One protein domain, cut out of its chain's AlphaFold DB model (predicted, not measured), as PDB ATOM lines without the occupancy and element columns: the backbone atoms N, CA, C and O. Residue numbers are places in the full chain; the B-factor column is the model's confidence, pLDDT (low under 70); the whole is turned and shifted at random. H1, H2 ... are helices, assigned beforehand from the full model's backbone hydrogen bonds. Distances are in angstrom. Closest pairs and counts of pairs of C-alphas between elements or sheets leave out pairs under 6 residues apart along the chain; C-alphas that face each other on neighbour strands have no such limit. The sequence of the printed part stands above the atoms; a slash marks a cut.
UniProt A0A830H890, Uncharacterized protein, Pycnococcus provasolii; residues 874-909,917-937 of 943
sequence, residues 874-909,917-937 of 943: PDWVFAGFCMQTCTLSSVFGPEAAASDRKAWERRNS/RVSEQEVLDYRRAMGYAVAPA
ATOM      1  N   PRO A 874      -9.466   9.639  68.571       79.12
ATOM      2  CA  PRO A 874     -10.820   9.149  68.327       79.12
ATOM      3  C   PRO A 874     -11.558   8.800  69.626       79.12
ATOM      4  O   PRO A 874     -12.765   9.040  69.711       79.12
ATOM      5  N   ASP A 875     -10.859   8.349  70.671       76.19
ATOM      6  CA  ASP A 875     -11.468   8.071  71.977       76.19
ATOM      7  C   ASP A 875     -12.003   9.361  72.629       76.19
ATOM      8  O   ASP A 875     -12.977   9.328  73.386       76.19
ATOM      9  N   TRP A 876     -11.447  10.528  72.279       81.81
ATOM     10  CA  TRP A 876     -11.928  11.826  72.759       81.81
ATOM     11  C   TRP A 876     -13.217  12.294  72.063       81.81
ATOM     12  O   TRP A 876     -13.939  13.130  72.608       81.81
ATOM     13  N   VAL A 877     -13.578  11.721  70.904       77.88
ATOM     14  CA  VAL A 877     -14.930  11.876  70.317       77.88
ATOM     15  C   VAL A 877     -15.958  11.183  71.216       77.88
ATOM     16  O   VAL A 877     -17.066  11.683  71.417       77.88
ATOM     17  N   PHE A 878     -15.561  10.059  71.814       74.94
ATOM     18  CA  PHE A 878     -16.387   9.224  72.679       74.94
ATOM     19  C   PHE A 878     -16.172   9.490  74.178       74.94
ATOM     20  O   PHE A 878     -16.705   8.753  74.999       74.94
ATOM     21  N   ALA A 879     -15.505  10.582  74.577       72.25
ATOM     22  CA  ALA A 879     -15.244  10.904  75.989       72.25
ATOM     23  C   ALA A 879     -16.513  11.075  76.860       72.25
ATOM     24  O   ALA A 879     -16.452  10.943  78.082       72.25
ATOM     25  N   GLY A 880     -17.672  11.354  76.248       69.06
ATOM     26  CA  GLY A 880     -18.979  11.325  76.925       69.06
ATOM     27  C   GLY A 880     -19.559   9.913  77.111       69.06
ATOM     28  O   GLY A 880     -20.371   9.694  78.008       69.06
ATOM     29  N   PHE A 881     -19.119   8.949  76.303       70.19
ATOM     30  CA  PHE A 881     -19.412   7.523  76.416       70.19
ATOM     31  C   PHE A 881     -18.290   6.821  77.191       70.19
ATOM     32  O   PHE A 881     -17.572   5.976  76.668       70.19
ATOM     33  N   CYS A 882     -18.191   7.102  78.493       60.44
ATOM     34  CA  CYS A 882     -17.300   6.373  79.408       60.44
ATOM     35  C   CYS A 882     -17.613   4.861  79.520       60.44
ATOM     36  O   CYS A 882     -16.912   4.124  80.208       60.44
ATOM     37  N   MET A 883     -18.664   4.383  78.847       64.75
ATOM     38  CA  MET A 883     -18.952   2.971  78.634       64.75
ATOM     39  C   MET A 883     -18.206   2.451  77.396       64.75
ATOM     40  O   MET A 883     -18.796   2.344  76.323       64.75
ATOM     41  N   GLN A 884     -16.940   2.047  77.567       65.44
ATOM     42  CA  GLN A 884     -16.171   1.319  76.537       65.44
ATOM     43  C   GLN A 884     -16.923   0.094  75.984       65.44
ATOM     44  O   GLN A 884     -16.753  -0.269  74.826       65.44
ATOM     45  N   THR A 885     -17.791  -0.526  76.792       67.94
ATOM     46  CA  THR A 885     -18.749  -1.532  76.318       67.94
ATOM     47  C   THR A 885     -20.171  -0.987  76.370       67.94
ATOM     48  O   THR A 885     -20.754  -0.875  77.453       67.94
ATOM     49  N   CYS A 886     -20.759  -0.715  75.206       70.62
ATOM     50  CA  CYS A 886     -22.187  -0.446  75.093       70.62
ATOM     51  C   CYS A 886     -22.957  -1.751  75.354       70.62
ATOM     52  O   CYS A 886     -22.964  -2.658  74.522       70.62
ATOM     53  N   THR A 887     -23.551  -1.897  76.540       77.75
ATOM     54  CA  THR A 887     -24.260  -3.132  76.897       77.75
ATOM     55  C   THR A 887     -25.552  -3.252  76.092       77.75
ATOM     56  O   THR A 887     -26.291  -2.280  75.938       77.75
ATOM     57  N   LEU A 888     -25.878  -4.460  75.617       74.56
ATOM     58  CA  LEU A 888     -27.110  -4.716  74.852       74.56
ATOM     59  C   LEU A 888     -28.366  -4.240  75.611       74.56
ATOM     60  O   LEU A 888     -29.269  -3.663  75.012       74.56
ATOM     61  N   SER A 889     -28.375  -4.371  76.941       78.44
ATOM     62  CA  SER A 889     -29.431  -3.866  77.831       78.44
ATOM     63  C   SER A 889     -29.582  -2.339  77.851       78.44
ATOM     64  O   SER A 889     -30.644  -1.846  78.220       78.44
ATOM     65  N   SER A 890     -28.548  -1.583  77.468       80.88
ATOM     66  CA  SER A 890     -28.620  -0.125  77.293       80.88
ATOM     67  C   SER A 890     -29.111   0.277  75.900       80.88
ATOM     68  O   SER A 890     -29.659   1.367  75.756       80.88
ATOM     69  N   VAL A 891     -28.922  -0.573  74.883       80.12
ATOM     70  CA  VAL A 891     -29.360  -0.316  73.497       80.12
ATOM     71  C   VAL A 891     -30.827  -0.697  73.307       80.12
ATOM     72  O   VAL A 891     -31.618   0.094  72.802       80.12
ATOM     73  N   PHE A 892     -31.200  -1.901  73.742       84.25
ATOM     74  CA  PHE A 892     -32.555  -2.444  73.615       84.25
ATOM     75  C   PHE A 892     -33.447  -2.136  74.831       84.25
ATOM     76  O   PHE A 892     -34.634  -2.456  74.838       84.25
ATOM     77  N   GLY A 893     -32.883  -1.497  75.859       86.25
ATOM     78  CA  GLY A 893     -33.549  -1.238  77.132       86.25
ATOM     79  C   GLY A 893     -33.706  -2.496  78.003       86.25
ATOM     80  O   GLY A 893     -33.550  -3.627  77.530       86.25
ATOM     81  N   PRO A 894     -34.040  -2.326  79.295       82.31
ATOM     82  CA  PRO A 894     -34.175  -3.443  80.228       82.31
ATOM     83  C   PRO A 894     -35.357  -4.368  79.902       82.31
ATOM     84  O   PRO A 894     -35.331  -5.529  80.292       82.31
ATOM     85  N   GLU A 895     -36.379  -3.881  79.189       82.88
ATOM     86  CA  GLU A 895     -37.593  -4.649  78.883       82.88
ATOM     87  C   GLU A 895     -37.348  -5.708  77.795       82.88
ATOM     88  O   GLU A 895     -37.581  -6.892  78.037       82.88
ATOM     89  N   ALA A 896     -36.792  -5.329  76.637       78.62
ATOM     90  CA  ALA A 896     -36.437  -6.295  75.590       78.62
ATOM     91  C   ALA A 896     -35.254  -7.187  76.012       78.62
ATOM     92  O   ALA A 896     -35.236  -8.386  75.737       78.62
ATOM     93  N   ALA A 897     -34.300  -6.645  76.779       74.38
ATOM     94  CA  ALA A 897     -33.230  -7.451  77.365       74.38
ATOM     95  C   ALA A 897     -33.733  -8.484  78.396       74.38
ATOM     96  O   ALA A 897     -32.991  -9.409  78.719       74.38
ATOM     97  N   ALA A 898     -34.967  -8.367  78.910       80.12
ATOM     98  CA  ALA A 898     -35.567  -9.359  79.804       80.12
ATOM     99  C   ALA A 898     -36.271 -10.505  79.051       80.12
ATOM    100  O   ALA A 898     -36.198 -11.648  79.507       80.12
ATOM    101  N   SER A 899     -36.913 -10.241  77.904       79.44
ATOM    102  CA  SER A 899     -37.479 -11.302  77.054       79.44
ATOM    103  C   SER A 899     -36.387 -12.100  76.348       79.44
ATOM    104  O   SER A 899     -36.405 -13.335  76.352       79.44
ATOM    105  N   ASP A 900     -35.401 -11.399  75.794       75.69
ATOM    106  CA  ASP A 900     -34.478 -11.978  74.818       75.69
ATOM    107  C   ASP A 900     -33.220 -12.567  75.465       75.69
ATOM    108  O   ASP A 900     -32.479 -13.300  74.809       75.69
ATOM    109  N   ARG A 901     -33.013 -12.365  76.777       72.94
ATOM    110  CA  ARG A 901     -31.869 -12.921  77.520       72.94
ATOM    111  C   ARG A 901     -31.696 -14.423  77.294       72.94
ATOM    112  O   ARG A 901     -30.605 -14.868  76.969       72.94
ATOM    113  N   LYS A 902     -32.794 -15.188  77.348       76.75
ATOM    114  CA  LYS A 902     -32.802 -16.643  77.091       76.75
ATOM    115  C   LYS A 902     -32.600 -17.032  75.623       76.75
ATOM    116  O   LYS A 902     -32.320 -18.198  75.350       76.75
ATOM    117  N   ALA A 903     -32.765 -16.104  74.682       74.94
ATOM    118  CA  ALA A 903     -32.411 -16.305  73.279       74.94
ATOM    119  C   ALA A 903     -30.926 -15.984  73.031       74.94
ATOM    120  O   ALA A 903     -30.280 -16.669  72.238       74.94
ATOM    121  N   TRP A 904     -30.372 -14.995  73.739       69.25
ATOM    122  CA  TRP A 904     -28.962 -14.601  73.654       69.25
ATOM    123  C   TRP A 904     -28.042 -15.578  74.407       69.25
ATOM    124  O   TRP A 904     -27.097 -16.078  73.810       69.25
ATOM    125  N   GLU A 905     -28.384 -15.980  75.639       72.25
ATOM    126  CA  GLU A 905     -27.684 -17.019  76.431       72.25
ATOM    127  C   GLU A 905     -27.625 -18.389  75.723       72.25
ATOM    128  O   GLU A 905     -26.805 -19.238  76.062       72.25
ATOM    129  N   ARG A 906     -28.487 -18.621  74.722       73.44
ATOM    130  CA  ARG A 906     -28.505 -19.841  73.897       73.44
ATOM    131  C   ARG A 906     -27.635 -19.771  72.639       73.44
ATOM    132  O   ARG A 906     -27.551 -20.770  71.926       73.44
ATOM    133  N   ARG A 907     -26.988 -18.642  72.340       70.06
ATOM    134  CA  ARG A 907     -25.994 -18.553  71.260       70.06
ATOM    135  C   ARG A 907     -24.612 -18.917  71.807       70.06
ATOM    136  O   ARG A 907     -23.892 -18.064  72.307       70.06
ATOM    137  N   ASN A 908     -24.319 -20.218  71.724       50.94
ATOM    138  CA  ASN A 908     -23.071 -20.923  72.053       50.94
ATOM    139  C   ASN A 908     -21.820 -20.037  72.203       50.94
ATOM    140  O   ASN A 908     -21.460 -19.385  71.232       50.94
ATOM    141  N   SER A 909     -21.138 -20.130  73.355       54.16
ATOM    142  CA  SER A 909     -19.736 -19.744  73.672       54.16
ATOM    143  C   SER A 909     -19.180 -18.404  73.153       54.16
ATOM    144  O   SER A 909     -18.761 -17.591  73.969       54.16
ATOM    145  N   ARG A 917     -13.853  -8.930  75.677       80.81
ATOM    146  CA  ARG A 917     -13.548  -7.533  76.007       80.81
ATOM    147  C   ARG A 917     -12.079  -7.249  75.736       80.81
ATOM    148  O   ARG A 917     -11.224  -7.785  76.436       80.81
ATOM    149  N   VAL A 918     -11.817  -6.326  74.808       84.62
ATOM    150  CA  VAL A 918     -10.480  -5.755  74.574       84.62
ATOM    151  C   VAL A 918      -9.880  -5.314  75.910       84.62
ATOM    152  O   VAL A 918     -10.447  -4.471  76.612       84.62
ATOM    153  N   SER A 919      -8.751  -5.911  76.275       88.75
ATOM    154  CA  SER A 919      -8.058  -5.626  77.527       88.75
ATOM    155  C   SER A 919      -7.411  -4.239  77.502       88.75
ATOM    156  O   SER A 919      -7.043  -3.720  76.448       88.75
ATOM    157  N   GLU A 920      -7.194  -3.636  78.676       84.94
ATOM    158  CA  GLU A 920      -6.472  -2.355  78.765       84.94
ATOM    159  C   GLU A 920      -5.066  -2.437  78.144       84.94
ATOM    160  O   GLU A 920      -4.575  -1.456  77.588       84.94
ATOM    161  N   GLN A 921      -4.442  -3.619  78.176       87.19
ATOM    162  CA  GLN A 921      -3.154  -3.866  77.537       87.19
ATOM    163  C   GLN A 921      -3.254  -3.836  76.004       87.19
ATOM    164  O   GLN A 921      -2.433  -3.180  75.368       87.19
ATOM    165  N   GLU A 922      -4.279  -4.447  75.404       90.31
ATOM    166  CA  GLU A 922      -4.526  -4.350  73.957       90.31
ATOM    167  C   GLU A 922      -4.868  -2.916  73.528       90.31
ATOM    168  O   GLU A 922      -4.395  -2.470  72.485       90.31
ATOM    169  N   VAL A 923      -5.605  -2.149  74.345       86.56
ATOM    170  CA  VAL A 923      -5.846  -0.714  74.092       86.56
ATOM    171  C   VAL A 923      -4.533   0.083  74.127       86.56
ATOM    172  O   VAL A 923      -4.304   0.935  73.267       86.56
ATOM    173  N   LEU A 924      -3.648  -0.186  75.093       87.69
ATOM    174  CA  LEU A 924      -2.341   0.476  75.199       87.69
ATOM    175  C   LEU A 924      -1.389   0.090  74.060       87.69
ATOM    176  O   LEU A 924      -0.691   0.959  73.531       87.69
ATOM    177  N   ASP A 925      -1.366  -1.180  73.663       88.81
ATOM    178  CA  ASP A 925      -0.527  -1.672  72.570       88.81
ATOM    179  C   ASP A 925      -1.057  -1.201  71.201       88.81
ATOM    180  O   ASP A 925      -0.257  -0.782  70.363       88.81
ATOM    181  N   TYR A 926      -2.382  -1.128  71.003       87.31
ATOM    182  CA  TYR A 926      -3.004  -0.493  69.832       87.31
ATOM    183  C   TYR A 926      -2.662   1.000  69.744       87.31
ATOM    184  O   TYR A 926      -2.196   1.463  68.702       87.31
ATOM    185  N   ARG A 927      -2.813   1.756  70.844       85.75
ATOM    186  CA  ARG A 927      -2.431   3.180  70.886       85.75
ATOM    187  C   ARG A 927      -0.949   3.377  70.556       85.75
ATOM    188  O   ARG A 927      -0.624   4.234  69.736       85.75
ATOM    189  N   ARG A 928      -0.059   2.534  71.104       87.81
ATOM    190  CA  ARG A 928       1.381   2.555  70.784       87.81
ATOM    191  C   ARG A 928       1.647   2.247  69.305       87.81
ATOM    192  O   ARG A 928       2.458   2.937  68.695       87.81
ATOM    193  N   ALA A 929       0.974   1.250  68.731       87.56
ATOM    194  CA  ALA A 929       1.131   0.858  67.327       87.56
ATOM    195  C   ALA A 929       0.621   1.926  66.341       87.56
ATOM    196  O   ALA A 929       1.241   2.147  65.306       87.56
ATOM    197  N   MET A 930      -0.463   2.624  66.686       86.81
ATOM    198  CA  MET A 930      -1.029   3.730  65.901       86.81
ATOM    199  C   MET A 930      -0.237   5.043  66.008       86.81
ATOM    200  O   MET A 930      -0.615   6.034  65.388       86.81
ATOM    201  N   GLY A 931       0.831   5.095  66.811       85.06
ATOM    202  CA  GLY A 931       1.582   6.330  67.053       85.06
ATOM    203  C   GLY A 931       0.858   7.345  67.945       85.06
ATOM    204  O   GLY A 931       1.373   8.447  68.140       85.06
ATOM    205  N   TYR A 932      -0.286   6.983  68.544       82.69
ATOM    206  CA  TYR A 932      -0.915   7.774  69.600       82.69
ATOM    207  C   TYR A 932      -0.010   7.732  70.830       82.69
ATOM    208  O   TYR A 932      -0.070   6.813  71.652       82.69
ATOM    209  N   ALA A 933       0.869   8.730  70.932       72.44
ATOM    210  CA  ALA A 933       1.778   8.882  72.052       72.44
ATOM    211  C   ALA A 933       0.968   8.893  73.352       72.44
ATOM    212  O   ALA A 933       0.232   9.843  73.628       72.44
ATOM    213  N   VAL A 934       1.113   7.831  74.151       71.12
ATOM    214  CA  VAL A 934       0.548   7.751  75.499       71.12
ATOM    215  C   VAL A 934       1.239   8.829  76.323       71.12
ATOM    216  O   VAL A 934       2.334   8.620  76.845       71.12
ATOM    217  N   ALA A 935       0.628  10.015  76.360       64.88
ATOM    218  CA  ALA A 935       1.161  11.167  77.064       64.88
ATOM    219  C   ALA A 935       1.409  10.747  78.522       64.88
ATOM    220  O   ALA A 935       0.460  10.301  79.176       64.88
ATOM    221  N   PRO A 936       2.660  10.818  79.023       66.25
ATOM    222  CA  PRO A 936       2.997  10.275  80.331       66.25
ATOM    223  C   PRO A 936       2.105  10.932  81.378       66.25
ATOM    224  O   PRO A 936       2.000  12.162  81.422       66.25
ATOM    225  N   ALA A 937       1.412  10.100  82.164       62.66
ATOM    226  CA  ALA A 937       0.320  10.538  83.027       62.66
ATOM    227  C   ALA A 937       0.766  11.747  83.873       62.66
ATOM    228  O   ALA A 937       1.817  11.662  84.516       62.66
TER     229      ALA A 937
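This is residues 874 to 909 and 917 to 937 of the 943 residues of an uncharacterized protein of Pycnococcus provasolii (UniProt A0A830H890). An open, stretched-out string of small helices without a core: H1 and the separate helix H5 lie toward one end of the longest axis, H2, H3 and H4 at the other, with residues 878 to 887 bridging from H1 to H2. The printed part has 57 residues with five named helices, H1 to H5 in chain order, and no named strand: all helix. It is extended, with a radius of gyration of the C-alphas of 16.4 A and spans of 45 by 27 by 16 A.

H1, residues 874 to 877, is apart from H2, residues 888 to 891. H2 and H3, residues 893 to 899, only just touch, with 3 pairs of C-alphas within 8 A, and only at the corner; their closest C-alphas, of Ser 889 and Ala 897, are 5.2 A apart. H3 and H4, residues 901 to 904, meet only through their link. H5, residues 920 to 929, touches no helix. In H3 and H5 every O i to N i+4 pair is within hydrogen-bond range; H1, H2 and H4 are too short for such a pair.

H1 begins at C-alpha 874 (-10.820, 9.149, 68.327). H3 is 10.8 A long. H5, 14.1 A, ends at C-alpha 929 (1.131, 0.858, 67.327).

Residues 910 to 916 are not printed; C-alphas 909 and 917 are 13.9 A apart. No link printed whole is long. The model's pLDDT is under 70 at 11 residues, among them 882 to 885.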